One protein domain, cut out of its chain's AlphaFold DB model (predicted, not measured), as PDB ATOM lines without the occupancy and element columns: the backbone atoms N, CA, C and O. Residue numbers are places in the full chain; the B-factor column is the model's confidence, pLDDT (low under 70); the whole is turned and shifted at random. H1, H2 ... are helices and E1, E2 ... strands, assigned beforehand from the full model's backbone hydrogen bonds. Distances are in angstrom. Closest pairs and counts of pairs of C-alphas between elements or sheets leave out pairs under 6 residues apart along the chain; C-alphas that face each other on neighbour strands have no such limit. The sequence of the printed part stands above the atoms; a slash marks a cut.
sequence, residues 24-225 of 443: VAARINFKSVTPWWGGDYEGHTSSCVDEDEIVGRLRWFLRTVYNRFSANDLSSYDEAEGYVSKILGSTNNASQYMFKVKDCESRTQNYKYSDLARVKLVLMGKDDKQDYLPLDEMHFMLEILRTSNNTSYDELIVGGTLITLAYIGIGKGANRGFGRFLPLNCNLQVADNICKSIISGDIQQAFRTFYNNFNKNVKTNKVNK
ATOM      1  N   VAL A  24      -8.430 -77.151 482.041       95.94
ATOM      2  CA  VAL A  24      -8.570 -78.399 482.797       95.94
ATOM      3  C   VAL A  24      -9.763 -79.190 482.272       95.94
ATOM      4  O   VAL A  24     -10.909 -78.747 482.347       95.94
ATOM      5  N   ALA A  25      -9.491 -80.371 481.718       97.12
ATOM      6  CA  ALA A  25     -10.517 -81.345 481.365       97.12
ATOM      7  C   ALA A  25     -10.915 -82.187 482.580       97.12
ATOM      8  O   ALA A  25     -12.099 -82.432 482.800       97.12
ATOM      9  N   ALA A  26      -9.933 -82.599 483.387       97.81
ATOM     10  CA  ALA A  26     -10.176 -83.306 484.639       97.81
ATOM     11  C   ALA A  26      -8.990 -83.187 485.605       97.81
ATOM     12  O   ALA A  26      -7.838 -83.095 485.180       97.81
ATOM     13  N   ARG A  27      -9.293 -83.264 486.906       97.69
ATOM     14  CA  ARG A  27      -8.336 -83.569 487.976       97.69
ATOM     15  C   ARG A  27      -8.864 -84.755 488.752       97.69
ATOM     16  O   ARG A  27     -10.002 -84.713 489.217       97.69
ATOM     17  N   ILE A  28      -8.077 -85.815 488.854       98.38
ATOM     18  CA  ILE A  28      -8.531 -87.073 489.439       98.38
ATOM     19  C   ILE A  28      -7.458 -87.579 490.392       98.38
ATOM     20  O   ILE A  28      -6.339 -87.858 489.975       98.38
ATOM     21  N   ASN A  29      -7.816 -87.736 491.665       98.31
ATOM     22  CA  ASN A  29      -6.965 -88.422 492.627       98.31
ATOM     23  C   ASN A  29      -7.203 -89.922 492.513       98.31
ATOM     24  O   ASN A  29      -8.324 -90.392 492.726       98.31
ATOM     25  N   PHE A  30      -6.157 -90.663 492.178       98.31
ATOM     26  CA  PHE A  30      -6.182 -92.105 492.032       98.31
ATOM     27  C   PHE A  30      -5.565 -92.796 493.244       98.31
ATOM     28  O   PHE A  30      -4.601 -92.320 493.842       98.31
ATOM     29  N   LYS A  31      -6.115 -93.967 493.569       97.38
ATOM     30  CA  LYS A  31      -5.521 -94.933 494.490       97.38
ATOM     31  C   LYS A  31      -5.408 -96.287 493.811       97.38
ATOM     32  O   LYS A  31      -6.357 -96.761 493.184       97.38
ATOM     33  N   SER A  32      -4.269 -96.944 493.983       96.81
ATOM     34  CA  SER A  32      -4.056 -98.296 493.498       96.81
ATOM     35  C   SER A  32      -4.951 -99.282 494.236       96.81
ATOM     36  O   SER A  32      -4.996 -99.324 495.466       96.81
ATOM     37  N   VAL A  33      -5.623-100.120 493.467       96.19
ATOM     38  CA  VAL A  33      -6.421-101.253 493.937       96.19
ATOM     39  C   VAL A  33      -5.662-102.564 493.810       96.19
ATOM     40  O   VAL A  33      -5.952-103.530 494.506       96.19
ATOM     41  N   THR A  34      -4.668-102.592 492.935       97.06
ATOM     42  CA  THR A  34      -3.702-103.683 492.835       97.06
ATOM     43  C   THR A  34      -2.302-103.092 492.814       97.06
ATOM     44  O   THR A  34      -2.162-101.914 492.482       97.06
ATOM     45  N   PRO A  35      -1.270-103.885 493.131       96.50
ATOM     46  CA  PRO A  35       0.086-103.384 493.266       96.50
ATOM     47  C   PRO A  35       0.560-102.742 491.970       96.50
ATOM     48  O   PRO A  35       0.357-103.286 490.876       96.50
ATOM     49  N   TRP A  36       1.197-101.590 492.106       95.94
ATOM     50  CA  TRP A  36       1.849-100.893 491.017       95.94
ATOM     51  C   TRP A  36       3.136-101.616 490.629       95.94
ATOM     52  O   TRP A  36       3.915-102.021 491.487       95.94
ATOM     53  N   TRP A  37       3.368-101.791 489.328       94.12
ATOM     54  CA  TRP A  37       4.575-102.452 488.837       94.12
ATOM     55  C   TRP A  37       5.103-101.815 487.547       94.12
ATOM     56  O   TRP A  37       5.502-102.519 486.622       94.12
ATOM     57  N   GLY A  38       5.064-100.488 487.424       91.06
ATOM     58  CA  GLY A  38       5.683 -99.780 486.294       91.06
ATOM     59  C   GLY A  38       7.191 -99.674 486.438       91.06
ATOM     60  O   GLY A  38       7.732 -99.868 487.526       91.06
ATOM     61  N   GLY A  39       7.873 -99.485 485.311       85.06
ATOM     62  CA  GLY A  39       9.327 -99.549 485.245       85.06
ATOM     63  C   GLY A  39       9.992 -98.205 485.020       85.06
ATOM     64  O   GLY A  39       9.457 -97.404 484.270       85.06
ATOM     65  N   ASP A  40      11.181 -98.005 485.580       83.25
ATOM     66  CA  ASP A  40      12.127 -97.045 485.006       83.25
ATOM     67  C   ASP A  40      12.907 -97.675 483.830       83.25
ATOM     68  O   ASP A  40      12.648 -98.812 483.408       83.25
ATOM     69  N   TYR A  41      13.874 -96.932 483.293       81.69
ATOM     70  CA  TYR A  41      14.719 -97.369 482.179       81.69
ATOM     71  C   TYR A  41      15.622 -98.570 482.527       81.69
ATOM     72  O   TYR A  41      16.010 -99.318 481.627       81.69
ATOM     73  N   GLU A  42      15.914 -98.797 483.810       83.12
ATOM     74  CA  GLU A  42      16.709 -99.929 484.310       83.12
ATOM     75  C   GLU A  42      15.839-101.166 484.582       83.12
ATOM     76  O   GLU A  42      16.318-102.300 484.706       83.12
ATOM     77  N   GLY A  43      14.521-100.972 484.602       84.00
ATOM     78  CA  GLY A  43      13.546-102.001 484.894       84.00
ATOM     79  C   GLY A  43      13.289-102.186 486.386       84.00
ATOM     80  O   GLY A  43      12.602-103.160 486.723       84.00
ATOM     81  N   HIS A  44      13.742-101.270 487.245       90.94
ATOM     82  CA  HIS A  44      13.287-101.156 488.632       90.94
ATOM     83  C   HIS A  44      11.831-100.696 488.671       90.94
ATOM     84  O   HIS A  44      11.258-100.326 487.644       90.94
ATOM     85  N   THR A  45      11.172-100.828 489.812       92.56
ATOM     86  CA  THR A  45       9.806-100.367 490.018       92.56
ATOM     87  C   THR A  45       9.836 -98.911 490.456       92.56
ATOM     88  O   THR A  45      10.326 -98.603 491.536       92.56
ATOM     89  N   SER A  46       9.288 -98.021 489.627       93.19
ATOM     90  CA  SER A  46       9.240 -96.588 489.933       93.19
ATOM     91  C   SER A  46       8.302 -96.296 491.106       93.19
ATOM     92  O   SER A  46       7.214 -96.872 491.195       93.19
ATOM     93  N   SER A  47       8.677 -95.342 491.962       92.06
ATOM     94  CA  SER A  47       7.827 -94.805 493.035       92.06
ATOM     95  C   SER A  47       6.742 -93.846 492.534       92.06
ATOM     96  O   SER A  47       5.986 -93.307 493.335       92.06
ATOM     97  N   CYS A  48       6.656 -93.615 491.225       93.31
ATOM     98  CA  CYS A  48       5.632 -92.785 490.609       93.31
ATOM     99  C   CYS A  48       5.127 -93.417 489.310       93.31
ATOM    100  O   CYS A  48       5.819 -94.210 488.664       93.31
ATOM    101  N   VAL A  49       3.892 -93.083 488.951       94.94
ATOM    102  CA  VAL A  49       3.287 -93.488 487.684       94.94
ATOM    103  C   VAL A  49       3.742 -92.535 486.587       94.94
ATOM    104  O   VAL A  49       3.650 -91.327 486.751       94.94
ATOM    105  N   ASP A  50       4.198 -93.091 485.472       94.50
ATOM    106  CA  ASP A  50       4.636 -92.325 484.306       94.50
ATOM    107  C   ASP A  50       3.439 -91.924 483.424       94.50
ATOM    108  O   ASP A  50       2.600 -92.762 483.062       94.50
ATOM    109  N   GLU A  51       3.361 -90.643 483.062       96.69
ATOM    110  CA  GLU A  51       2.396 -90.110 482.105       96.69
ATOM    111  C   GLU A  51       2.436 -90.856 480.768       96.69
ATOM    112  O   GLU A  51       1.378 -91.141 480.194       96.69
ATOM    113  N   ASP A  52       3.627 -91.212 480.284       96.12
ATOM    114  CA  ASP A  52       3.792 -91.882 478.995       96.12
ATOM    115  C   ASP A  52       3.216 -93.303 479.023       96.12
ATOM    116  O   ASP A  52       2.622 -93.759 478.036       96.12
ATOM    117  N   GLU A  53       3.287 -93.995 480.166       96.12
ATOM    118  CA  GLU A  53       2.611 -95.282 480.343       96.12
ATOM    119  C   GLU A  53       1.081 -95.127 480.290       96.12
ATOM    120  O   GLU A  53       0.403 -95.935 479.637       96.12
ATOM    121  N   ILE A  54       0.524 -94.084 480.922       98.19
ATOM    122  CA  ILE A  54      -0.918 -93.780 480.881       98.19
ATOM    123  C   ILE A  54      -1.349 -93.491 479.442       98.19
ATOM    124  O   ILE A  54      -2.270 -94.134 478.925       98.19
ATOM    125  N   VAL A  55      -0.672 -92.554 478.775       98.31
ATOM    126  CA  VAL A  55      -1.007 -92.107 477.416       98.31
ATOM    127  C   VAL A  55      -0.818 -93.235 476.409       98.31
ATOM    128  O   VAL A  55      -1.684 -93.461 475.561       98.31
ATOM    129  N   GLY A  56       0.275 -93.993 476.507       97.69
ATOM    130  CA  GLY A  56       0.547 -95.130 475.634       97.69
ATOM    131  C   GLY A  56      -0.526 -96.212 475.747       97.69
ATOM    132  O   GLY A  56      -1.006 -96.740 474.734       97.69
ATOM    133  N   ARG A  57      -0.968 -96.511 476.974       97.94
ATOM    134  CA  ARG A  57      -2.021 -97.501 477.214       97.94
ATOM    135  C   ARG A  57      -3.397 -97.009 476.779       97.94
ATOM    136  O   ARG A  57      -4.131 -97.782 476.161       97.94
ATOM    137  N   LEU A  58      -3.711 -95.738 477.026       98.69
ATOM    138  CA  LEU A  58      -4.925 -95.089 476.538       98.69
ATOM    139  C   LEU A  58      -4.981 -95.108 475.007       98.69
ATOM    140  O   LEU A  58      -5.978 -95.550 474.442       98.69
ATOM    141  N   ARG A  59      -3.901 -94.701 474.325       98.56
ATOM    142  CA  ARG A  59      -3.787 -94.745 472.857       98.56
ATOM    143  C   ARG A  59      -4.058 -96.155 472.339       98.56
ATOM    144  O   ARG A  59      -4.827 -96.332 471.396       98.56
ATOM    145  N   TRP A  60      -3.461 -97.174 472.960       98.00
ATOM    146  CA  TRP A  60      -3.747 -98.565 472.608       98.00
ATOM    147  C   TRP A  60      -5.231 -98.907 472.781       98.00
ATOM    148  O   TRP A  60      -5.832 -99.409 471.833       98.00
ATOM    149  N   PHE A  61      -5.834 -98.582 473.925       98.50
ATOM    150  CA  PHE A  61      -7.251 -98.844 474.173       98.50
ATOM    151  C   PHE A  61      -8.155 -98.163 473.138       98.50
ATOM    152  O   PHE A  61      -8.957 -98.843 472.497       98.50
ATOM    153  N   LEU A  62      -7.971 -96.864 472.888       98.62
ATOM    154  CA  LEU A  62      -8.758 -96.110 471.910       98.62
ATOM    155  C   LEU A  62      -8.666 -96.705 470.501       98.62
ATOM    156  O   LEU A  62      -9.682 -96.782 469.813       98.62
ATOM    157  N   ARG A  63      -7.493 -97.205 470.088       98.50
ATOM    158  CA  ARG A  63      -7.358 -97.916 468.807       98.50
ATOM    159  C   ARG A  63      -8.191 -99.190 468.769       98.50
ATOM    160  O   ARG A  63      -8.870 -99.433 467.782       98.50
ATOM    161  N   THR A  64      -8.192 -99.988 469.840       98.31
ATOM    162  CA  THR A  64      -9.018-101.212 469.885       98.31
ATOM    163  C   THR A  64     -10.520-100.915 469.846       98.31
ATOM    164  O   THR A  64     -11.287-101.696 469.282       98.31
ATOM    165  N   VAL A  65     -10.941 -99.781 470.414       98.25
ATOM    166  CA  VAL A  65     -12.335 -99.311 470.406       98.25
ATOM    167  C   VAL A  65     -12.715 -98.826 469.011       98.25
ATOM    168  O   VAL A  65     -13.720 -99.273 468.469       98.25
ATOM    169  N   TYR A  66     -11.868 -98.007 468.385       98.19
ATOM    170  CA  TYR A  66     -12.061 -97.573 467.001       98.19
ATOM    171  C   TYR A  66     -12.105 -98.760 466.035       98.19
ATOM    172  O   TYR A  66     -13.024 -98.870 465.225       98.19
ATOM    173  N   ASN A  67     -11.183 -99.713 466.175       98.06
ATOM    174  CA  ASN A  67     -11.196-100.943 465.388       98.06
ATOM    175  C   ASN A  67     -12.480-101.744 465.598       98.06
ATOM    176  O   ASN A  67     -12.989-102.340 464.654       98.06
ATOM    177  N   ARG A  68     -13.036-101.772 466.814       97.25
ATOM    178  CA  ARG A  68     -14.289-102.488 467.073       97.25
ATOM    179  C   ARG A  68     -15.486-101.797 466.429       97.25
ATOM    180  O   ARG A  68     -16.333-102.496 465.875       97.25
ATOM    181  N   PHE A  69     -15.573-100.472 466.512       97.06
ATOM    182  CA  PHE A  69     -16.827 -99.766 466.240       97.06
ATOM    183  C   PHE A  69     -16.831 -98.874 464.995       97.06
ATOM    184  O   PHE A  69     -17.881 -98.370 464.602       97.06
ATOM    185  N   SER A  70     -15.685 -98.662 464.352       97.19
ATOM    186  CA  SER A  70     -15.555 -97.638 463.307       97.19
ATOM    187  C   SER A  70     -14.719 -98.066 462.111       97.19
ATOM    188  O   SER A  70     -15.098 -97.730 460.992       97.19
ATOM    189  N   ALA A  71     -13.637 -98.817 462.328       97.31
ATOM    190  CA  ALA A  71     -12.676 -99.113 461.269       97.31
ATOM    191  C   ALA A  71     -13.286 -99.888 460.094       97.31
ATOM    192  O   ALA A  71     -14.107-100.804 460.271       97.31
ATOM    193  N   ASN A  72     -12.848 -99.538 458.891       97.12
ATOM    194  CA  ASN A  72     -13.164-100.230 457.650       97.12
ATOM    195  C   ASN A  72     -12.113-101.273 457.303       97.12
ATOM    196  O   ASN A  72     -12.485-102.381 456.916       97.12
ATOM    197  N   ASP A  73     -10.847-100.939 457.516       97.12
ATOM    198  CA  ASP A  73      -9.726-101.852 457.390       97.12
ATOM    199  C   ASP A  73      -9.315-102.387 458.768       97.12
ATOM    200  O   ASP A  73      -9.073-101.641 459.715       97.12
ATOM    201  N   LEU A  74      -9.255-103.712 458.882       97.31
ATOM    202  CA  LEU A  74      -8.843-104.420 460.094       97.31
ATOM    203  C   LEU A  74      -7.517-105.170 459.906       97.31
ATOM    204  O   LEU A  74      -7.164-106.005 460.742       97.31
ATOM    205  N   SER A  75      -6.799-104.918 458.810       97.00
ATOM    206  CA  SER A  75      -5.522-105.560 458.492       97.00
ATOM    207  C   SER A  75      -4.334-104.947 459.246       97.00
ATOM    208  O   SER A  75      -3.356-105.647 459.517       97.00
ATOM    209  N   SER A  76      -4.428-103.674 459.645       96.56
ATOM    210  CA  SER A  76      -3.385-102.940 460.368       96.56
ATOM    211  C   SER A  76      -3.974-101.940 461.375       96.56
ATOM    212  O   SER A  76      -5.188-101.830 461.547       96.56
ATOM    213  N   TYR A  77      -3.103-101.227 462.098       96.12
ATOM    214  CA  TYR A  77      -3.506-100.145 463.003       96.12
ATOM    215  C   TYR A  77      -3.651 -98.790 462.302       96.12
ATOM    216  O   TYR A  77      -4.011 -97.831 462.980       96.12
ATOM    217  N   ASP A  78      -3.379 -98.680 461.002       97.56
ATOM    218  CA  ASP A  78      -3.146 -97.385 460.350       97.56
ATOM    219  C   ASP A  78      -4.383 -96.478 460.378       97.56
ATOM    220  O   ASP A  78      -4.279 -95.303 460.734       97.56
ATOM    221  N   GLU A  79      -5.574 -97.021 460.097       97.38
ATOM    222  CA  GLU A  79      -6.832 -96.260 460.150       97.38
ATOM    223  C   GLU A  79      -7.128 -95.759 461.575       97.38
ATOM    224  O   GLU A  79      -7.388 -94.572 461.798       97.38
ATOM    225  N   ALA A  80      -7.032 -96.649 462.566       97.69
ATOM    226  CA  ALA A  80      -7.278 -96.309 463.963       97.69
ATOM    227  C   ALA A  80      -6.222 -95.361 464.539       97.69
ATOM    228  O   ALA A  80      -6.560 -94.466 465.311       97.69
ATOM    229  N   GLU A  81      -4.951 -95.529 464.177       97.75
ATOM    230  CA  GLU A  81      -3.882 -94.607 464.554       97.75
ATOM    231  C   GLU A  81      -4.120 -93.237 463.921       97.75
ATOM    232  O   GLU A  81      -4.029 -92.233 464.618       97.75
ATOM    233  N   GLY A  82      -4.543 -93.178 462.655       97.31
ATOM    234  CA  GLY A  82      -4.930 -91.934 461.994       97.31
ATOM    235  C   GLY A  82      -6.052 -91.183 462.720       97.31
ATOM    236  O   GLY A  82      -6.042 -89.952 462.755       97.31
ATOM    237  N   TYR A  83      -7.001 -91.890 463.342       96.75
ATOM    238  CA  TYR A  83      -8.003 -91.275 464.217       96.75
ATOM    239  C   TYR A  83      -7.411 -90.842 465.566       96.75
ATOM    240  O   TYR A  83      -7.548 -89.685 465.958       96.75
ATOM    241  N   VAL A  84      -6.737 -91.747 466.280       97.56
ATOM    242  CA  VAL A  84      -6.268 -91.492 467.651       97.56
ATOM    243  C   VAL A  84      -5.159 -90.436 467.694       97.56
ATOM    244  O   VAL A  84      -5.176 -89.579 468.578       97.56
ATOM    245  N   SER A  85      -4.249 -90.424 466.720       97.44
ATOM    246  CA  SER A  85      -3.189 -89.417 466.587       97.44
ATOM    247  C   SER A  85      -3.723 -87.997 466.370       97.44
ATOM    248  O   SER A  85      -3.041 -87.038 466.717       97.44
ATOM    249  N   LYS A  86      -4.951 -87.817 465.856       95.56
ATOM    250  CA  LYS A  86      -5.577 -86.480 465.789       95.56
ATOM    251  C   LYS A  86      -5.863 -85.917 467.178       95.56
ATOM    252  O   LYS A  86      -5.917 -84.702 467.330       95.56
ATOM    253  N   ILE A  87      -6.064 -86.786 468.168       96.50
ATOM    254  CA  ILE A  87      -6.461 -86.415 469.528       96.50
ATOM    255  C   ILE A  87      -5.248 -86.428 470.463       96.50
ATOM    256  O   ILE A  87      -5.016 -85.460 471.180       96.50
ATOM    257  N   LEU A  88      -4.454 -87.502 470.434       97.25
ATOM    258  CA  LEU A  88      -3.302 -87.714 471.323       97.25
ATOM    259  C   LEU A  88      -1.953 -87.336 470.690       97.25
ATOM    260  O   LEU A  88      -0.901 -87.571 471.284       97.25
ATOM    261  N   GLY A  89      -1.971 -86.773 469.483       96.19
ATOM    262  CA  GLY A  89      -0.774 -86.376 468.749       96.19
ATOM    263  C   GLY A  89      -0.011 -87.547 468.129       96.19
ATOM    264  O   GLY A  89      -0.307 -88.723 468.364       96.19
ATOM    265  N   SER A  90       0.994 -87.193 467.337       94.62
ATOM    266  CA  SER A  90       1.958 -88.073 466.675       94.62
ATOM    267  C   SER A  90       3.314 -87.364 466.582       94.62
ATOM    268  O   SER A  90       3.482 -86.265 467.102       94.62
ATOM    269  N   THR A  91       4.285 -87.943 465.875       90.75
ATOM    270  CA  THR A  91       5.539 -87.239 465.549       90.75
ATOM    271  C   THR A  91       5.317 -85.987 464.700       90.75
ATOM    272  O   THR A  91       6.146 -85.085 464.718       90.75
ATOM    273  N   ASN A  92       4.205 -85.931 463.960       92.94
ATOM    274  CA  ASN A  92       3.918 -84.861 463.006       92.94
ATOM    275  C   ASN A  92       2.891 -83.856 463.544       92.94
ATOM    276  O   ASN A  92       2.747 -82.783 462.971       92.94
ATOM    277  N   ASN A  93       2.169 -84.196 464.619       93.00
ATOM    278  CA  ASN A  93       1.080 -83.387 465.162       93.00
ATOM    279  C   ASN A  93       1.142 -83.334 466.688       93.00
ATOM    280  O   ASN A  93       1.223 -84.369 467.348       93.00
ATOM    281  N   ALA A  94       1.013 -82.138 467.258       94.56
ATOM    282  CA  ALA A  94       0.904 -81.982 468.703       94.56
ATOM    283  C   ALA A  94      -0.386 -82.621 469.248       94.56
ATOM    284  O   ALA A  94      -1.427 -82.631 468.589       94.56
ATOM    285  N   SER A  95      -0.320 -83.133 470.478       96.81
ATOM    286  CA  SER A  95      -1.492 -83.664 471.179       96.81
ATOM    287  C   SER A  95      -2.494 -82.554 471.505       96.81
ATOM    288  O   SER A  95      -2.108 -81.439 471.870       96.81
ATOM    289  N   GLN A  96      -3.789 -82.872 471.445       97.50
ATOM    290  CA  GLN A  96      -4.850 -81.995 471.952       97.50
ATOM    291  C   GLN A  96      -4.940 -82.008 473.484       97.50
ATOM    292  O   GLN A  96      -5.640 -81.181 474.065       97.50
ATOM    293  N   TYR A  97      -4.228 -82.932 474.137       98.06
ATOM    294  CA  TYR A  97      -4.259 -83.132 475.581       98.06
ATOM    295  C   TYR A  97      -2.859 -83.344 476.154       98.06
ATOM    296  O   TYR A  97      -2.027 -84.041 475.574       98.06
ATOM    297  N   MET A  98      -2.619 -82.774 477.325       97.69
ATOM    298  CA  MET A  98      -1.434 -82.985 478.140       97.69
ATOM    299  C   MET A  98      -1.858 -83.669 479.437       97.69
ATOM    300  O   MET A  98      -2.820 -83.249 480.080       97.69
ATOM    301  N   PHE A  99      -1.130 -84.714 479.805       98.38
ATOM    302  CA  PHE A  99      -1.308 -85.445 481.051       98.38
ATOM    303  C   PHE A  99      -0.214 -84.992 482.010       98.38
ATOM    304  O   PHE A  99       0.913 -84.761 481.577       98.38
ATOM    305  N   LYS A 100      -0.559 -84.802 483.282       98.12
ATOM    306  CA  LYS A 100       0.401 -84.487 484.341       98.12
ATOM    307  C   LYS A 100       0.085 -85.320 485.566       98.12
ATOM    308  O   LYS A 100      -1.000 -85.179 486.130       98.12
ATOM    309  N   VAL A 101       1.028 -86.158 485.962       97.88
ATOM    310  CA  VAL A 101       0.995 -86.884 487.223       97.88
ATOM    311  C   VAL A 101       1.670 -86.018 488.286       97.88
ATOM    312  O   VAL A 101       2.710 -85.401 488.064       97.88
ATOM    313  N   LYS A 102       1.025 -85.910 489.444       96.94
ATOM    314  CA  LYS A 102       1.488 -85.140 490.601       96.94
ATOM    315  C   LYS A 102       1.269 -85.940 491.875       96.94
ATOM    316  O   LYS A 102       0.483 -86.887 491.884       96.94
ATOM    317  N   ASP A 103       1.937 -85.513 492.943       95.62
ATOM    318  CA  ASP A 103       1.697 -85.989 494.309       95.62
ATOM    319  C   ASP A 103       1.748 -87.523 494.416       95.62
ATOM    320  O   ASP A 103       0.863 -88.167 494.974       95.62
ATOM    321  N   CYS A 104       2.777 -88.107 493.793       94.94
ATOM    322  CA  CYS A 104       3.024 -89.541 493.827       94.94
ATOM    323  C   CYS A 104       3.471 -89.979 495.221       94.94
ATOM    324  O   CYS A 104       4.530 -89.578 495.701       94.94
ATOM    325  N   GLU A 105       2.696 -90.871 495.821       93.81
ATOM    326  CA  GLU A 105       3.005 -91.502 497.096       93.81
ATOM    327  C   GLU A 105       2.806 -93.010 496.965       93.81
ATOM    328  O   GLU A 105       1.793 -93.468 496.449       93.81
ATOM    329  N   SER A 106       3.746 -93.810 497.457       88.19
ATOM    330  CA  SER A 106       3.610 -95.269 497.494       88.19
ATOM    331  C   SER A 106       4.013 -95.802 498.855       88.19
ATOM    332  O   SER A 106       4.968 -95.298 499.451       88.19
ATOM    333  N   ARG A 107       3.340 -96.850 499.334       80.00
ATOM    334  CA  ARG A 107       3.786 -97.567 500.532       80.00
ATOM    335  C   ARG A 107       4.846 -98.616 500.207       80.00
ATOM    336  O   ARG A 107       5.104 -98.968 499.058       80.00
ATOM    337  N   THR A 108       5.463 -99.093 501.285       72.12
ATOM    338  CA  THR A 108       6.533-100.093 501.326       72.12
ATOM    339  C   THR A 108       6.291-101.297 500.421       72.12
ATOM    340  O   THR A 108       5.170-101.790 500.293       72.12
ATOM    341  N   GLN A 109       7.383-101.827 499.873       76.12
ATOM    342  CA  GLN A 109       7.411-103.088 499.136       76.12
ATOM    343  C   GLN A 109       6.837-104.236 499.979       76.12
ATOM    344  O   GLN A 109       7.201-104.426 501.141       76.12
ATOM    345  N   ASN A 110       5.971-105.046 499.373       81.25
ATOM    346  CA  ASN A 110       5.400-106.224 500.015       81.25
ATOM    347  C   ASN A 110       6.012-107.493 499.419       81.25
ATOM    348  O   ASN A 110       5.695-107.926 498.308       81.25
ATOM    349  N   TYR A 111       6.894-108.121 500.194       81.81
ATOM    350  CA  TYR A 111       7.643-109.306 499.775       81.81
ATOM    351  C   TYR A 111       6.764-110.503 499.409       81.81
ATOM    352  O   TYR A 111       7.215-111.365 498.655       81.81
ATOM    353  N   LYS A 112       5.499-110.548 499.853       88.94
ATOM    354  CA  LYS A 112       4.557-111.613 499.466       88.94
ATOM    355  C   LYS A 112       4.313-111.646 497.955       88.94
ATOM    356  O   LYS A 112       3.973-112.693 497.410       88.94
ATOM    357  N   TYR A 113       4.545-110.540 497.241       90.56
ATOM    358  CA  TYR A 113       4.464-110.536 495.782       90.56
ATOM    359  C   TYR A 113       5.525-111.404 495.113       90.56
ATOM    360  O   TYR A 113       5.285-111.873 494.004       90.56
ATOM    361  N   SER A 114       6.648-111.694 495.774       90.06
ATOM    362  CA  SER A 114       7.679-112.591 495.236       90.06
ATOM    363  C   SER A 114       7.190-114.035 495.030       90.06
ATOM    364  O   SER A 114       7.733-114.746 494.178       90.06
ATOM    365  N   ASP A 115       6.115-114.442 495.718       90.88
ATOM    366  CA  ASP A 115       5.474-115.752 495.552       90.88
ATOM    367  C   ASP A 115       4.562-115.829 494.321       90.88
ATOM    368  O   ASP A 115       4.180-116.918 493.874       90.88
ATOM    369  N   LEU A 116       4.213-114.681 493.737       92.75
ATOM    370  CA  LEU A 116       3.423-114.626 492.520       92.75
ATOM    371  C   LEU A 116       4.274-115.062 491.326       92.75
ATOM    372  O   LEU A 116       5.374-114.556 491.097       92.75
ATOM    373  N   ALA A 117       3.759-115.995 490.525       88.94
ATOM    374  CA  ALA A 117       4.560-116.693 489.525       88.94
ATOM    375  C   ALA A 117       5.239-115.761 488.505       88.94
ATOM    376  O   ALA A 117       6.371-116.013 488.092       88.94
ATOM    377  N   ARG A 118       4.582-114.664 488.107       87.62
ATOM    378  CA  ARG A 118       5.154-113.695 487.164       87.62
ATOM    379  C   ARG A 118       6.240-112.835 487.801       87.62
ATOM    380  O   ARG A 118       7.230-112.554 487.132       87.62
ATOM    381  N   VAL A 119       6.064-112.442 489.060       90.69
ATOM    382  CA  VAL A 119       7.075-111.693 489.819       90.69
ATOM    383  C   VAL A 119       8.290-112.585 490.026       90.69
ATOM    384  O   VAL A 119       9.387-112.213 489.627       90.69
ATOM    385  N   LYS A 120       8.081-113.824 490.484       89.56
ATOM    386  CA  LYS A 120       9.135-114.830 490.624       89.56
ATOM    387  C   LYS A 120       9.972-114.982 489.355       89.56
ATOM    388  O   LYS A 120      11.191-114.969 489.443       89.56
ATOM    389  N   LEU A 121       9.334-115.075 488.182       83.69
ATOM    390  CA  LEU A 121      10.029-115.160 486.890       83.69
ATOM    391  C   LEU A 121      10.869-113.917 486.561       83.69
ATOM    392  O   LEU A 121      11.909-114.056 485.927       83.69
ATOM    393  N   VAL A 122      10.430-112.716 486.948       84.50
ATOM    394  CA  VAL A 122      11.192-111.473 486.732       84.50
ATOM    395  C   VAL A 122      12.377-111.368 487.693       84.50
ATOM    396  O   VAL A 122      13.436-110.902 487.288       84.50
ATOM    397  N   LEU A 123      12.222-111.854 488.926       87.31
ATOM    398  CA  LEU A 123      13.272-111.856 489.951       87.31
ATOM    399  C   LEU A 123      14.333-112.955 489.753       87.31
ATOM    400  O   LEU A 123      15.325-112.999 490.485       87.31
ATOM    401  N   MET A 124      14.132-113.887 488.816       84.88
ATOM    402  CA  MET A 124      15.100-114.953 488.547       84.88
ATOM    403  C   MET A 124      16.407-114.374 487.998       84.88
ATOM    404  O   MET A 124      16.416-113.756 486.938       84.88
ATOM    405  N   GLY A 125      17.515-114.633 488.700       81.12
ATOM    406  CA  GLY A 125      18.849-114.170 488.303       81.12
ATOM    407  C   GLY A 125      19.106-112.682 488.560       81.12
ATOM    408  O   GLY A 125      20.006-112.125 487.945       81.12
ATOM    409  N   LYS A 126      18.301-112.038 489.417       82.94
ATOM    410  CA  LYS A 126      18.526-110.671 489.897       82.94
ATOM    411  C   LYS A 126      19.103-110.703 491.310       82.94
ATOM    412  O   LYS A 126      18.558-111.418 492.158       82.94
ATOM    413  N   ASP A 127      20.157-109.925 491.530       78.62
ATOM    414  CA  ASP A 127      20.817-109.786 492.830       78.62
ATOM    415  C   ASP A 127      19.998-108.852 493.742       78.62
ATOM    416  O   ASP A 127      19.531-109.282 494.799       78.62
ATOM    417  N   ASP A 128      19.640-107.660 493.253       79.69
ATOM    418  CA  ASP A 128      18.853-106.660 493.995       79.69
ATOM    419  C   ASP A 128      17.344-106.825 493.798       79.69
ATOM    420  O   ASP A 128      16.663-106.014 493.181       79.69
ATOM    421  N   LYS A 129      16.779-107.925 494.302       83.56
ATOM    422  CA  LYS A 129      15.363-108.277 494.063       83.56
ATOM    423  C   LYS A 129      14.352-107.242 494.565       83.56
ATOM    424  O   LYS A 129      13.229-107.242 494.066       83.56
ATOM    425  N   GLN A 130      14.724-106.420 495.544       85.50
ATOM    426  CA  GLN A 130      13.843-105.445 496.190       85.50
ATOM    427  C   GLN A 130      13.340-104.399 495.195       85.50
ATOM    428  O   GLN A 130      12.131-104.218 495.056       85.50
ATOM    429  N   ASP A 131      14.241-103.834 494.394       88.25
ATOM    430  CA  ASP A 131      13.921-102.751 493.462       88.25
ATOM    431  C   ASP A 131      13.037-103.197 492.298       88.25
ATOM    432  O   ASP A 131      12.473-102.376 491.591       88.25
ATOM    433  N   TYR A 132      12.854-104.502 492.099       89.88
ATOM    434  CA  TYR A 132      11.993-105.055 491.052       89.88
ATOM    435  C   TYR A 132      10.618-105.486 491.571       89.88
ATOM    436  O   TYR A 132       9.802-105.975 490.780       89.88
ATOM    437  N   LEU A 133      10.350-105.369 492.876       92.81
ATOM    438  CA  LEU A 133       9.073-105.774 493.459       92.81
ATOM    439  C   LEU A 133       7.964-104.759 493.150       92.81
ATOM    440  O   LEU A 133       8.230-103.561 493.073       92.81
ATOM    441  N   PRO A 134       6.709-105.215 492.981       94.62
ATOM    442  CA  PRO A 134       5.562-104.318 492.933       94.62
ATOM    443  C   PRO A 134       5.395-103.509 494.232       94.62
ATOM    444  O   PRO A 134       5.677-104.018 495.321       94.62
ATOM    445  N   LEU A 135       4.882-102.283 494.112       93.88
ATOM    446  CA  LEU A 135       4.607-101.362 495.218       93.88
ATOM    447  C   LEU A 135       3.121-101.358 495.588       93.88
ATOM    448  O   LEU A 135       2.252-101.375 494.712       93.88
ATOM    449  N   ASP A 136       2.839-101.315 496.888       92.94
ATOM    450  CA  ASP A 136       1.484-101.230 497.429       92.94
ATOM    451  C   ASP A 136       1.036 -99.785 497.637       92.94
ATOM    452  O   ASP A 136       1.848 -98.880 497.818       92.94
ATOM    453  N   GLU A 137      -0.285 -99.594 497.648       90.69
ATOM    454  CA  GLU A 137      -0.937 -98.322 497.985       90.69
ATOM    455  C   GLU A 137      -0.311 -97.120 497.265       90.69
ATOM    456  O   GLU A 137       0.067 -96.136 497.888       90.69
ATOM    457  N   MET A 138      -0.183 -97.219 495.943       95.19
ATOM    458  CA  MET A 138       0.222 -96.098 495.106       95.19
ATOM    459  C   MET A 138      -0.933 -95.099 494.989       95.19
ATOM    460  O   MET A 138      -2.056 -95.462 494.628       95.19
ATOM    461  N   HIS A 139      -0.641 -93.841 495.264       97.12
ATOM    462  CA  HIS A 139      -1.524 -92.693 495.185       97.12
ATOM    463  C   HIS A 139      -0.894 -91.653 494.267       97.12
ATOM    464  O   HIS A 139       0.316 -91.464 494.291       97.12
ATOM    465  N   PHE A 140      -1.711 -91.004 493.446       97.81
ATOM    466  CA  PHE A 140      -1.268 -89.871 492.639       97.81
ATOM    467  C   PHE A 140      -2.462 -89.033 492.190       97.81
ATOM    468  O   PHE A 140      -3.586 -89.534 492.071       97.81
ATOM    469  N   MET A 141      -2.218 -87.764 491.888       98.12
ATOM    470  CA  MET A 141      -3.153 -86.905 491.173       98.12
ATOM    471  C   MET A 141      -2.832 -86.948 489.680       98.12
ATOM    472  O   MET A 141      -1.689 -86.754 489.277       98.12
ATOM    473  N   LEU A 142      -3.850 -87.154 488.848       98.50
ATOM    474  CA  LEU A 142      -3.764 -86.960 487.408       98.50
ATOM    475  C   LEU A 142      -4.519 -85.700 487.000       98.50
ATOM    476  O   LEU A 142      -5.734 -85.610 487.192       98.50
ATOM    477  N   GLU A 143      -3.822 -84.764 486.366       98.00
ATOM    478  CA  GLU A 143      -4.437 -83.646 485.656       98.00
ATOM    479  C   GLU A 143      -4.417 -83.905 484.147       98.00
ATOM    480  O   GLU A 143      -3.379 -84.222 483.564       98.00
ATOM    481  N   ILE A 144      -5.573 -83.734 483.508       98.25
ATOM    482  CA  ILE A 144      -5.724 -83.790 482.054       98.25
ATOM    483  C   ILE A 144      -6.057 -82.380 481.580       98.25
ATOM    484  O   ILE A 144      -7.087 -81.813 481.951       98.25
ATOM    485  N   LEU A 145      -5.176 -81.812 480.764       97.50
ATOM    486  CA  LEU A 145      -5.231 -80.429 480.305       97.50
ATOM    487  C   LEU A 145      -5.414 -80.398 478.792       97.50
ATOM    488  O   LEU A 145      -4.682 -81.059 478.062       97.50
ATOM    489  N   ARG A 146      -6.350 -79.595 478.301       97.00
ATOM    490  CA  ARG A 146      -6.545 -79.354 476.874       97.00
ATOM    491  C   ARG A 146      -5.447 -78.437 476.357       97.00
ATOM    492  O   ARG A 146      -5.132 -77.413 476.969       97.00
ATOM    493  N   THR A 147      -4.898 -78.739 475.190       93.56
ATOM    494  CA  THR A 147      -3.973 -77.825 474.515       93.56
ATOM    495  C   THR A 147      -4.714 -76.747 473.715       93.56
ATOM    496  O   THR A 147      -4.141 -75.691 473.460       93.56
ATOM    497  N   SER A 148      -6.006 -76.938 473.437       88.00
ATOM    498  CA  SER A 148      -6.907 -75.953 472.819       88.00
ATOM    499  C   SER A 148      -8.208 -75.803 473.623       88.00
ATOM    500  O   SER A 148      -8.456 -76.567 474.548       88.00
ATOM    501  N   ASN A 149      -9.075 -74.850 473.269       86.25
ATOM    502  CA  ASN A 149     -10.400 -74.713 473.903       86.25
ATOM    503  C   ASN A 149     -11.437 -75.723 473.370       86.25
ATOM    504  O   ASN A 149     -12.621 -75.608 473.678       86.25
ATOM    505  N   ASN A 150     -11.021 -76.691 472.549       89.31
ATOM    506  CA  ASN A 150     -11.909 -77.715 472.023       89.31
ATOM    507  C   ASN A 150     -12.227 -78.756 473.107       89.31
ATOM    508  O   ASN A 150     -11.335 -79.457 473.576       89.31
ATOM    509  N   THR A 151     -13.504 -78.880 473.461       94.31
ATOM    510  CA  THR A 151     -14.004 -79.824 474.471       94.31
ATOM    511  C   THR A 151     -14.559 -81.115 473.863       94.31
ATOM    512  O   THR A 151     -14.951 -82.029 474.589       94.31
ATOM    513  N   SER A 152     -14.586 -81.222 472.528       93.88
ATOM    514  CA  SER A 152     -15.297 -82.290 471.803       93.88
ATOM    515  C   SER A 152     -14.839 -83.704 472.172       93.88
ATOM    516  O   SER A 152     -15.607 -84.648 472.033       93.88
ATOM    517  N   TYR A 153     -13.598 -83.869 472.642       96.31
ATOM    518  CA  TYR A 153     -13.033 -85.175 472.984       96.31
ATOM    519  C   TYR A 153     -12.866 -85.397 474.489       96.31
ATOM    520  O   TYR A 153     -12.352 -86.443 474.883       96.31
ATOM    521  N   ASP A 154     -13.314 -84.473 475.342       97.31
ATOM    522  CA  ASP A 154     -13.044 -84.546 476.781       97.31
ATOM    523  C   ASP A 154     -13.617 -85.821 477.394       97.31
ATOM    524  O   ASP A 154     -12.930 -86.526 478.127       97.31
ATOM    525  N   GLU A 155     -14.856 -86.171 477.045       96.75
ATOM    526  CA  GLU A 155     -15.502 -87.367 477.587       96.75
ATOM    527  C   GLU A 155     -14.826 -88.650 477.104       96.75
ATOM    528  O   GLU A 155     -14.708 -89.617 477.859       96.75
ATOM    529  N   LEU A 156     -14.309 -88.638 475.872       97.56
ATOM    530  CA  LEU A 156     -13.555 -89.749 475.313       97.56
ATOM    531  C   LEU A 156     -12.200 -89.915 476.012       97.56
ATOM    532  O   LEU A 156     -11.816 -91.031 476.360       97.56
ATOM    533  N   ILE A 157     -11.477 -88.820 476.232       98.31
ATOM    534  CA  ILE A 157     -10.149 -88.852 476.844       98.31
ATOM    535  C   ILE A 157     -10.238 -89.153 478.337       98.31
ATOM    536  O   ILE A 157      -9.579 -90.079 478.812       98.31
ATOM    537  N   VAL A 158     -11.088 -88.440 479.074       98.62
ATOM    538  CA  VAL A 158     -11.269 -88.652 480.516       98.62
ATOM    539  C   VAL A 158     -11.877 -90.034 480.772       98.62
ATOM    540  O   VAL A 158     -11.320 -90.816 481.541       98.62
ATOM    541  N   GLY A 159     -12.958 -90.395 480.071       98.69
ATOM    542  CA  GLY A 159     -13.604 -91.704 480.208       98.69
ATOM    543  C   GLY A 159     -12.697 -92.869 479.806       98.69
ATOM    544  O   GLY A 159     -12.645 -93.889 480.495       98.69
ATOM    545  N   GLY A 160     -11.925 -92.703 478.729       98.69
ATOM    546  CA  GLY A 160     -10.967 -93.707 478.274       98.69
ATOM    547  C   GLY A 160      -9.824 -93.895 479.267       98.69
ATOM    548  O   GLY A 160      -9.407 -95.027 479.513       98.69
ATOM    549  N   THR A 161      -9.353 -92.806 479.879       98.81
ATOM    550  CA  THR A 161      -8.314 -92.837 480.921       98.81
ATOM    551  C   THR A 161      -8.809 -93.567 482.162       98.81
ATOM    552  O   THR A 161      -8.126 -94.460 482.659       98.81
ATOM    553  N   LEU A 162     -10.027 -93.254 482.613       98.88
ATOM    554  CA  LEU A 162     -10.670 -93.914 483.748       98.88
ATOM    555  C   LEU A 162     -10.778 -95.435 483.538       98.88
ATOM    556  O   LEU A 162     -10.323 -96.201 484.385       98.88
ATOM    557  N   ILE A 163     -11.300 -95.890 482.391       98.75
ATOM    558  CA  ILE A 163     -11.375 -97.328 482.061       98.75
ATOM    559  C   ILE A 163      -9.981 -97.954 481.975       98.75
ATOM    560  O   ILE A 163      -9.762 -99.073 482.456       98.75
ATOM    561  N   THR A 164      -9.039 -97.239 481.357       98.75
ATOM    562  CA  THR A 164      -7.670 -97.719 481.184       98.75
ATOM    563  C   THR A 164      -7.029 -97.998 482.536       98.75
ATOM    564  O   THR A 164      -6.541 -99.102 482.760       98.75
ATOM    565  N   LEU A 165      -7.093 -97.047 483.463       98.75
ATOM    566  CA  LEU A 165      -6.504 -97.180 484.790       98.75
ATOM    567  C   LEU A 165      -7.254 -98.188 485.674       98.75
ATOM    568  O   LEU A 165      -6.612 -98.974 486.370       98.75
ATOM    569  N   ALA A 166      -8.587 -98.235 485.606       98.56
ATOM    570  CA  ALA A 166      -9.395 -99.096 486.471       98.56
ATOM    571  C   ALA A 166      -9.375-100.581 486.079       98.56
ATOM    572  O   ALA A 166      -9.317-101.446 486.954       98.56
ATOM    573  N   TYR A 167      -9.417-100.903 484.780       98.44
ATOM    574  CA  TYR A 167      -9.697-102.274 484.318       98.44
ATOM    575  C   TYR A 167      -8.642-102.858 483.379       98.44
ATOM    576  O   TYR A 167      -8.384-104.068 483.388       98.44
ATOM    577  N   ILE A 168      -7.998-102.021 482.571       98.31
ATOM    578  CA  ILE A 168      -6.973-102.459 481.611       98.31
ATOM    579  C   ILE A 168      -5.590-102.504 482.281       98.31
ATOM    580  O   ILE A 168      -4.802-103.423 482.022       98.31
ATOM    581  N   GLY A 169      -5.347-101.534 483.160       97.94
ATOM    582  CA  GLY A 169      -4.132-101.272 483.913       97.94
ATOM    583  C   GLY A 169      -2.926-100.863 483.078       97.94
ATOM    584  O   GLY A 169      -2.886-101.030 481.851       97.94
ATOM    585  N   ILE A 170      -1.925-100.378 483.801       97.50
ATOM    586  CA  ILE A 170      -0.625 -99.903 483.311       97.50
ATOM    587  C   ILE A 170       0.520-100.614 484.055       97.50
ATOM    588  O   ILE A 170       0.277-101.378 484.993       97.50
ATOM    589  N   GLY A 171       1.760-100.427 483.604       94.81
ATOM    590  CA  GLY A 171       2.932-101.105 484.149       94.81
ATOM    591  C   GLY A 171       3.104-102.576 483.745       94.81
ATOM    592  O   GLY A 171       2.378-103.171 482.930       94.81
ATOM    593  N   LYS A 172       4.125-103.207 484.332       91.00
ATOM    594  CA  LYS A 172       4.496-104.603 484.089       91.00
ATOM    595  C   LYS A 172       3.379-105.514 484.592       91.00
ATOM    596  O   LYS A 172       2.889-105.421 485.709       91.00
ATOM    597  N   GLY A 173       2.972-106.459 483.749       92.25
ATOM    598  CA  GLY A 173       1.969-107.447 484.148       92.25
ATOM    599  C   GLY A 173       0.534-106.921 484.212       92.25
ATOM    600  O   GLY A 173      -0.321-107.662 484.689       92.25
ATOM    601  N   ALA A 174       0.232-105.741 483.655       95.69
ATOM    602  CA  ALA A 174      -1.131-105.206 483.577       95.69
ATOM    603  C   ALA A 174      -2.160-106.212 483.013       95.69
ATOM    604  O   ALA A 174      -3.252-106.360 483.555       95.69
ATOM    605  N   ASN A 175      -1.813-107.018 482.000       95.44
ATOM    606  CA  ASN A 175      -2.728-108.047 481.466       95.44
ATOM    607  C   ASN A 175      -3.013-109.206 482.455       95.44
ATOM    608  O   ASN A 175      -3.775-110.118 482.129       95.44
ATOM    609  N   ARG A 176      -2.368-109.221 483.626       95.38
ATOM    610  CA  ARG A 176      -2.509-110.208 484.712       95.38
ATOM    611  C   ARG A 176      -2.898-109.554 486.041       95.38
ATOM    612  O   ARG A 176      -2.607-110.106 487.096       95.38
ATOM    613  N   GLY A 177      -3.536-108.390 485.973       96.56
ATOM    614  CA  GLY A 177      -4.201-107.771 487.111       96.56
ATOM    615  C   GLY A 177      -3.391-106.748 487.900       96.56
ATOM    616  O   GLY A 177      -3.975-106.148 488.780       96.56
ATOM    617  N   PHE A 178      -2.111-106.505 487.602       97.31
ATOM    618  CA  PHE A 178      -1.314-105.460 488.278       97.31
ATOM    619  C   PHE A 178      -1.644-104.039 487.793       97.31
ATOM    620  O   PHE A 178      -2.139-103.876 486.680       97.31
ATOM    621  N   GLY A 179      -1.323-103.008 488.578       97.50
ATOM    622  CA  GLY A 179      -1.404-101.606 488.145       97.50
ATOM    623  C   GLY A 179      -2.823-101.141 487.820       97.50
ATOM    624  O   GLY A 179      -3.059-100.550 486.765       97.50
ATOM    625  N   ARG A 180      -3.779-101.476 488.692       98.31
ATOM    626  CA  ARG A 180      -5.164-100.977 488.659       98.31
ATOM    627  C   ARG A 180      -5.337 -99.834 489.628       98.31
ATOM    628  O   ARG A 180      -4.945 -99.972 490.784       98.31
ATOM    629  N   PHE A 181      -5.997 -98.777 489.185       98.38
ATOM    630  CA  PHE A 181      -6.220 -97.575 489.970       98.38
ATOM    631  C   PHE A 181      -7.680 -97.151 489.888       98.38
ATOM    632  O   PHE A 181      -8.262 -97.128 488.805       98.38
ATOM    633  N   LEU A 182      -8.264 -96.805 491.032       98.06
ATOM    634  CA  LEU A 182      -9.608 -96.243 491.108       98.06
ATOM    635  C   LEU A 182      -9.543 -94.763 491.485       98.06
ATOM    636  O   LEU A 182      -8.675 -94.378 492.275       98.06
ATOM    637  N   PRO A 183     -10.460 -93.941 490.954       98.06
ATOM    638  CA  PRO A 183     -10.637 -92.585 491.440       98.06
ATOM    639  C   PRO A 183     -11.134 -92.618 492.894       98.06
ATOM    640  O   PRO A 183     -11.979 -93.438 493.252       98.06
ATOM    641  N   LEU A 184     -10.621 -91.720 493.737       96.44
ATOM    642  CA  LEU A 184     -11.062 -91.584 495.132       96.44
ATOM    643  C   LEU A 184     -12.472 -90.988 495.249       96.44
ATOM    644  O   LEU A 184     -13.168 -91.238 496.230       96.44
ATOM    645  N   ASN A 185     -12.887 -90.187 494.268       94.25
ATOM    646  CA  ASN A 185     -14.219 -89.600 494.175       94.25
ATOM    647  C   ASN A 185     -14.596 -89.340 492.708       94.25
ATOM    648  O   ASN A 185     -13.735 -89.336 491.829       94.25
ATOM    649  N   CYS A 186     -15.888 -89.112 492.461       91.00
ATOM    650  CA  CYS A 186     -16.434 -88.795 491.140       91.00
ATOM    651  C   CYS A 186     -17.105 -87.424 491.145       91.00
ATOM    652  O   CYS A 186     -18.316 -87.315 491.015       91.00
ATOM    653  N   ASN A 187     -16.300 -86.376 491.311       90.06
ATOM    654  CA  ASN A 187     -16.750 -84.988 491.180       90.06
ATOM    655  C   ASN A 187     -16.254 -84.406 489.851       90.06
ATOM    656  O   ASN A 187     -15.581 -83.376 489.815       90.06
ATOM    657  N   LEU A 188     -16.518 -85.123 488.757       91.56
ATOM    658  CA  LEU A 188     -16.013 -84.771 487.434       91.56
ATOM    659  C   LEU A 188     -17.101 -84.067 486.628       91.56
ATOM    660  O   LEU A 188     -18.238 -84.518 486.577       91.56
ATOM    661  N   GLN A 189     -16.737 -82.983 485.946       92.12
ATOM    662  CA  GLN A 189     -17.646 -82.322 485.002       92.12
ATOM    663  C   GLN A 189     -17.904 -83.184 483.760       92.12
ATOM    664  O   GLN A 189     -18.940 -83.057 483.115       92.12
ATOM    665  N   VAL A 190     -16.958 -84.066 483.424       94.50
ATOM    666  CA  VAL A 190     -16.993 -84.911 482.232       94.50
ATOM    667  C   VAL A 190     -16.748 -86.365 482.629       94.50
ATOM    668  O   VAL A 190     -15.951 -86.636 483.524       94.50
ATOM    669  N   ALA A 191     -17.421 -87.306 481.958       96.94
ATOM    670  CA  ALA A 191     -17.317 -88.748 482.213       96.94
ATOM    671  C   ALA A 191     -17.714 -89.190 483.642       96.94
ATOM    672  O   ALA A 191     -17.328 -90.274 484.088       96.94
ATOM    673  N   ASP A 192     -18.532 -88.399 484.343       97.50
ATOM    674  CA  ASP A 192     -19.017 -88.685 485.701       97.50
ATOM    675  C   ASP A 192     -19.708 -90.054 485.814       97.50
ATOM    676  O   ASP A 192     -19.391 -90.854 486.693       97.50
ATOM    677  N   ASN A 193     -20.579 -90.389 484.858       98.06
ATOM    678  CA  ASN A 193     -21.266 -91.683 484.831       98.06
ATOM    679  C   ASN A 193     -20.290 -92.865 484.707       98.06
ATOM    680  O   ASN A 193     -20.484 -93.892 485.354       98.06
ATOM    681  N   ILE A 194     -19.218 -92.714 483.918       98.62
ATOM    682  CA  ILE A 194     -18.172 -93.739 483.783       98.62
ATOM    683  C   ILE A 194     -17.425 -93.882 485.113       98.62
ATOM    684  O   ILE A 194     -17.212 -95.001 485.576       98.62
ATOM    685  N   CYS A 195     -17.075 -92.762 485.750       98.56
ATOM    686  CA  CYS A 195     -16.429 -92.753 487.059       98.56
ATOM    687  C   CYS A 195     -17.287 -93.457 488.124       98.56
ATOM    688  O   CYS A 195     -16.791 -94.329 488.838       98.56
ATOM    689  N   LYS A 196     -18.586 -93.139 488.199       98.31
ATOM    690  CA  LYS A 196     -19.523 -93.743 489.160       98.31
ATOM    691  C   LYS A 196     -19.636 -95.254 488.978       98.31
ATOM    692  O   LYS A 196     -19.560 -95.983 489.965       98.31
ATOM    693  N   SER A 197     -19.744 -95.731 487.735       98.38
ATOM    694  CA  SER A 197     -19.716 -97.169 487.434       98.38
ATOM    695  C   SER A 197     -18.388 -97.825 487.817       98.38
ATOM    696  O   SER A 197     -18.367 -98.970 488.260       98.38
ATOM    697  N   ILE A 198     -17.273 -97.100 487.691       98.31
ATOM    698  CA  ILE A 198     -15.959 -97.587 488.110       98.31
ATOM    699  C   ILE A 198     -15.874 -97.760 489.627       98.31
ATOM    700  O   ILE A 198     -15.454 -98.823 490.084       98.31
ATOM    701  N   ILE A 199     -16.310 -96.762 490.401       97.12
ATOM    702  CA  ILE A 199     -16.317 -96.839 491.870       97.12
ATOM    703  C   ILE A 199     -17.253 -97.945 492.370       97.12
ATOM    704  O   ILE A 199     -16.907 -98.642 493.322       97.12
ATOM    705  N   SER A 200     -18.407 -98.154 491.727       96.81
ATOM    706  CA  SER A 200     -19.343 -99.222 492.110       96.81
ATOM    707  C   SER A 200     -18.892-100.632 491.701       96.81
ATOM    708  O   SER A 200     -19.544-101.616 492.059       96.81
ATOM    709  N   GLY A 201     -17.799-100.752 490.940       96.88
ATOM    710  CA  GLY A 201     -17.316-102.024 490.403       96.88
ATOM    711  C   GLY A 201     -18.137-102.558 489.220       96.88
ATOM    712  O   GLY A 201     -17.950-103.709 488.821       96.88
ATOM    713  N   ASP A 202     -19.024-101.753 488.628       97.38
ATOM    714  CA  ASP A 202     -19.818-102.135 487.457       97.38
ATOM    715  C   ASP A 202     -19.039-101.909 486.152       97.38
ATOM    716  O   ASP A 202     -19.235-100.946 485.400       97.38
ATOM    717  N   ILE A 203     -18.136-102.849 485.875       97.44
ATOM    718  CA  ILE A 203     -17.300-102.825 484.673       97.44
ATOM    719  C   ILE A 203     -18.132-102.816 483.381       97.44
ATOM    720  O   ILE A 203     -17.778-102.130 482.425       97.44
ATOM    721  N   GLN A 204     -19.251-103.539 483.329       97.06
ATOM    722  CA  GLN A 204     -20.054-103.649 482.115       97.06
ATOM    723  C   GLN A 204     -20.737-102.315 481.807       97.06
ATOM    724  O   GLN A 204     -20.677-101.847 480.667       97.06
ATOM    725  N   GLN A 205     -21.304-101.656 482.820       97.94
ATOM    726  CA  GLN A 205     -21.906-100.338 482.652       97.94
ATOM    727  C   GLN A 205     -20.875 -99.256 482.308       97.94
ATOM    728  O   GLN A 205     -21.156 -98.404 481.457       97.94
ATOM    729  N   ALA A 206     -19.674 -99.305 482.893       98.44
ATOM    730  CA  ALA A 206     -18.595 -98.373 482.563       98.44
ATOM    731  C   ALA A 206     -18.212 -98.462 481.075       98.44
ATOM    732  O   ALA A 206     -18.224 -97.454 480.363       98.44
ATOM    733  N   PHE A 207     -17.952 -99.677 480.575       98.50
ATOM    734  CA  PHE A 207     -17.639 -99.907 479.162       98.50
ATOM    735  C   PHE A 207     -18.813 -99.551 478.240       98.50
ATOM    736  O   PHE A 207     -18.598 -98.912 477.213       98.50
ATOM    737  N   ARG A 208     -20.055 -99.893 478.609       98.00
ATOM    738  CA  ARG A 208     -21.256 -99.555 477.822       98.00
ATOM    739  C   ARG A 208     -21.406 -98.047 477.657       98.00
ATOM    740  O   ARG A 208     -21.607 -97.564 476.546       98.00
ATOM    741  N   THR A 209     -21.287 -97.309 478.759       98.12
ATOM    742  CA  THR A 209     -21.382 -95.844 478.764       98.12
ATOM    743  C   THR A 209     -20.301 -95.240 477.873       98.12
ATOM    744  O   THR A 209     -20.597 -94.423 477.004       98.12
ATOM    745  N   PHE A 210     -19.063 -95.716 478.014       98.50
ATOM    746  CA  PHE A 210     -17.952 -95.266 477.187       98.50
ATOM    747  C   PHE A 210     -18.157 -95.553 475.692       98.50
ATOM    748  O   PHE A 210     -17.972 -94.655 474.875       98.50
ATOM    749  N   TYR A 211     -18.594 -96.759 475.316       97.88
ATOM    750  CA  TYR A 211     -18.860 -97.106 473.915       97.88
ATOM    751  C   TYR A 211     -19.995 -96.278 473.312       97.88
ATOM    752  O   TYR A 211     -19.879 -95.819 472.179       97.88
ATOM    753  N   ASN A 212     -21.058 -96.013 474.075       96.56
ATOM    754  CA  ASN A 212     -22.144 -95.145 473.624       96.56
ATOM    755  C   ASN A 212     -21.648 -93.720 473.351       96.56
ATOM    756  O   ASN A 212     -21.999 -93.123 472.333       96.56
ATOM    757  N   ASN A 213     -20.803 -93.182 474.233       96.06
ATOM    758  CA  ASN A 213     -20.207 -91.862 474.051       96.06
ATOM    759  C   ASN A 213     -19.236 -91.839 472.864       96.06
ATOM    760  O   ASN A 213     -19.245 -90.893 472.076       96.06
ATOM    761  N   PHE A 214     -18.445 -92.895 472.680       97.06
ATOM    762  CA  PHE A 214     -17.566 -93.046 471.523       97.06
ATOM    763  C   PHE A 214     -18.355 -93.066 470.203       97.06
ATOM    764  O   PHE A 214     -18.055 -92.284 469.302       97.06
ATOM    765  N   ASN A 215     -19.408 -93.881 470.101       95.62
ATOM    766  CA  ASN A 215     -20.223 -93.999 468.886       95.62
ATOM    767  C   ASN A 215     -20.937 -92.691 468.528       95.62
ATOM    768  O   ASN A 215     -21.013 -92.337 467.352       95.62
ATOM    769  N   LYS A 216     -21.393 -91.921 469.528       93.81
ATOM    770  CA  LYS A 216     -21.932 -90.566 469.315       93.81
ATOM    771  C   LYS A 216     -20.888 -89.624 468.712       93.81
ATOM    772  O   LYS A 216     -21.209 -88.869 467.799       93.81
ATOM    773  N   ASN A 217     -19.647 -89.691 469.197       92.06
ATOM    774  CA  ASN A 217     -18.551 -88.848 468.717       92.06
ATOM    775  C   ASN A 217     -18.104 -89.215 467.294       92.06
ATOM    776  O   ASN A 217     -17.909 -88.328 466.466       92.06
ATOM    777  N   VAL A 218     -17.973 -90.509 466.987       92.50
ATOM    778  CA  VAL A 218     -17.504 -90.979 465.668       92.50
ATOM    779  C   VAL A 218     -18.647 -91.125 464.650       92.50
ATOM    780  O   VAL A 218     -18.397 -91.275 463.458       92.50
ATOM    781  N   LYS A 219     -19.909 -91.016 465.090       91.88
ATOM    782  CA  LYS A 219     -21.130 -91.113 464.265       91.88
ATOM    783  C   LYS A 219     -21.230 -92.429 463.486       91.88
ATOM    784  O   LYS A 219     -21.619 -92.454 462.322       91.88
ATOM    785  N   THR A 220     -20.883 -93.535 464.137       89.44
ATOM    786  CA  THR A 220     -20.928 -94.882 463.556       89.44
ATOM    787  C   THR A 220     -21.448 -95.891 464.569       89.44
ATOM    788  O   THR A 220     -21.242 -95.738 465.770       89.44
ATOM    789  N   ASN A 221     -22.127 -96.921 464.061       83.19
ATOM    790  CA  ASN A 221     -22.693 -98.027 464.836       83.19
ATOM    791  C   ASN A 221     -22.202 -99.388 464.316       83.19
ATOM    792  O   ASN A 221     -22.874-100.407 464.490       83.19
ATOM    793  N   LYS A 222     -21.056 -99.419 463.620       92.81
ATOM    794  CA  LYS A 222     -20.468-100.676 463.147       92.81
ATOM    795  C   LYS A 222     -20.077-101.525 464.357       92.81
ATOM    796  O   LYS A 222     -19.679-100.999 465.387       92.81
ATOM    797  N   VAL A 223     -20.167-102.844 464.233       94.50
ATOM    798  CA  VAL A 223     -19.617-103.774 465.228       94.50
ATOM    799  C   VAL A 223     -18.808-104.820 464.479       94.50
ATOM    800  O   VAL A 223     -19.336-105.812 463.979       94.50
ATOM    801  N   ASN A 224     -17.512-104.556 464.350       95.88
ATOM    802  CA  ASN A 224     -16.581-105.444 463.674       95.88
ATOM    803  C   ASN A 224     -16.432-106.758 464.438       95.88
ATOM    804  O   ASN A 224     -16.468-106.788 465.669       95.88
ATOM    805  N   LYS A 225     -16.251-107.849 463.695       95.12
ATOM    806  CA  LYS A 225     -16.046-109.196 464.235       95.12
ATOM    807  C   LYS A 225     -14.553-109.483 464.367       95.12
ATOM    808  O   LYS A 225     -13.790-109.197 463.446       95.12
TER     809      LYS A 225
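Overview. This is residues 24 to 225 of the 443 residues of the protein "Type III-B CRISPR module RAMP protein Cmr1" of Sulfolobus sp. A20 (UniProt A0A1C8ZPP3). A twisted sheet of four strands has helix H6 along one face, and H1 crosses H6 on that same face, reaching the sheet at E2 with residues 51 to 55. The helical hairpin of H7 and H8 packs on H6, H2 packs on H1, and the short helices H3, H4 and H5 make a small head where the chain passes from E2 to E3. The printed part has 202 residues, with eight named helices and four named strands in the order E1 H1 H2 E2 H3 H4 H5 E3 H6 E4 H7 H8. The sheet's order is E2 E3 E1 E4, antiparallel throughout, and the class is mixed, helices and strands. The whole is compact, with a radius of gyration of the C-alphas of 17.5 A and spans of 53 by 40 by 34 A.

Along the chain. E1, residues 24 to 32, begins with C-alpha 24 at (-8.570, -78.399, 482.797) and is 23.0 A long. H1, residues 51 to 69, is 26.7 A long, and H2 is residues 78 to 88. E2, residues 97 to 109, is 33.0 A long and bends by 55 degrees at residue 103. H3 is residues 111 to 115, H4 residues 117 to 123 and H5 residues 129 to 132. E3, residues 135 to 146, is 30.7 A long and bends by 58 degrees at residue 138. H6, residues 154 to 168, is 19.5 A long; E4 is residues 181 to 183 and H7 residues 192 to 199. H8, residues 203 to 218, is 22.4 A long and ends with C-alpha 218 at (-17.504, -90.979, 465.668).

Arrangement. In the sheet, N 100 and O 143 of E2 and E3 are 2.9 A apart, N 28 and O 142 of E1 and E3 2.9 A, and N 31 and O 182 of E1 and E4 2.9 A, each within hydrogen-bond range. E1, H1 H2, E2 and E3, H6, E4 are split strand-helix-strand units, each with another strand between its two strands and a right-handed crossover. H1 and H6 on one face make two layers, helices over a sheet; H6 lies over E3 at a height over the sheet of 8.4 A. H6, the hub, touches H1 about perpendicular at 79 degrees, the C-alphas of Leu 58 and Thr 161 being closest at 6.0 A. H7 and H8 form a hairpin, closest at the C-alphas of Ile 194 and Ala 206, 4.8 A. H6 touches H8, closest at the C-alphas of Gly 159 and Phe 210, 6.4 A. H1 touches H2 at a steep tilt of 46 degrees, closest at the C-alphas of Arg 63 and Ala 80, 5.1 A. H4 only just touches H3 and H5, only at the corner, with 3 pairs of C-alphas within 8 A each. Every O i to N i+4 pair is within hydrogen-bond range in H1, H4, H6, H7 and H8; H2 has 5 of 7, H3 has 0 of 1 but 2 of 2 O i to N i+3 pairs, and H5 is too short for an i+4 pair.

Size, cuts and confidence. The C-alphas of Asp 127 and Lys 219 are the two farthest apart, 54.1 A. The printed part has no cut. The links E1 to H1 and H6 to E4 are long. The mean pLDDT of the printed part is 94.4, and no printed residue is under 70.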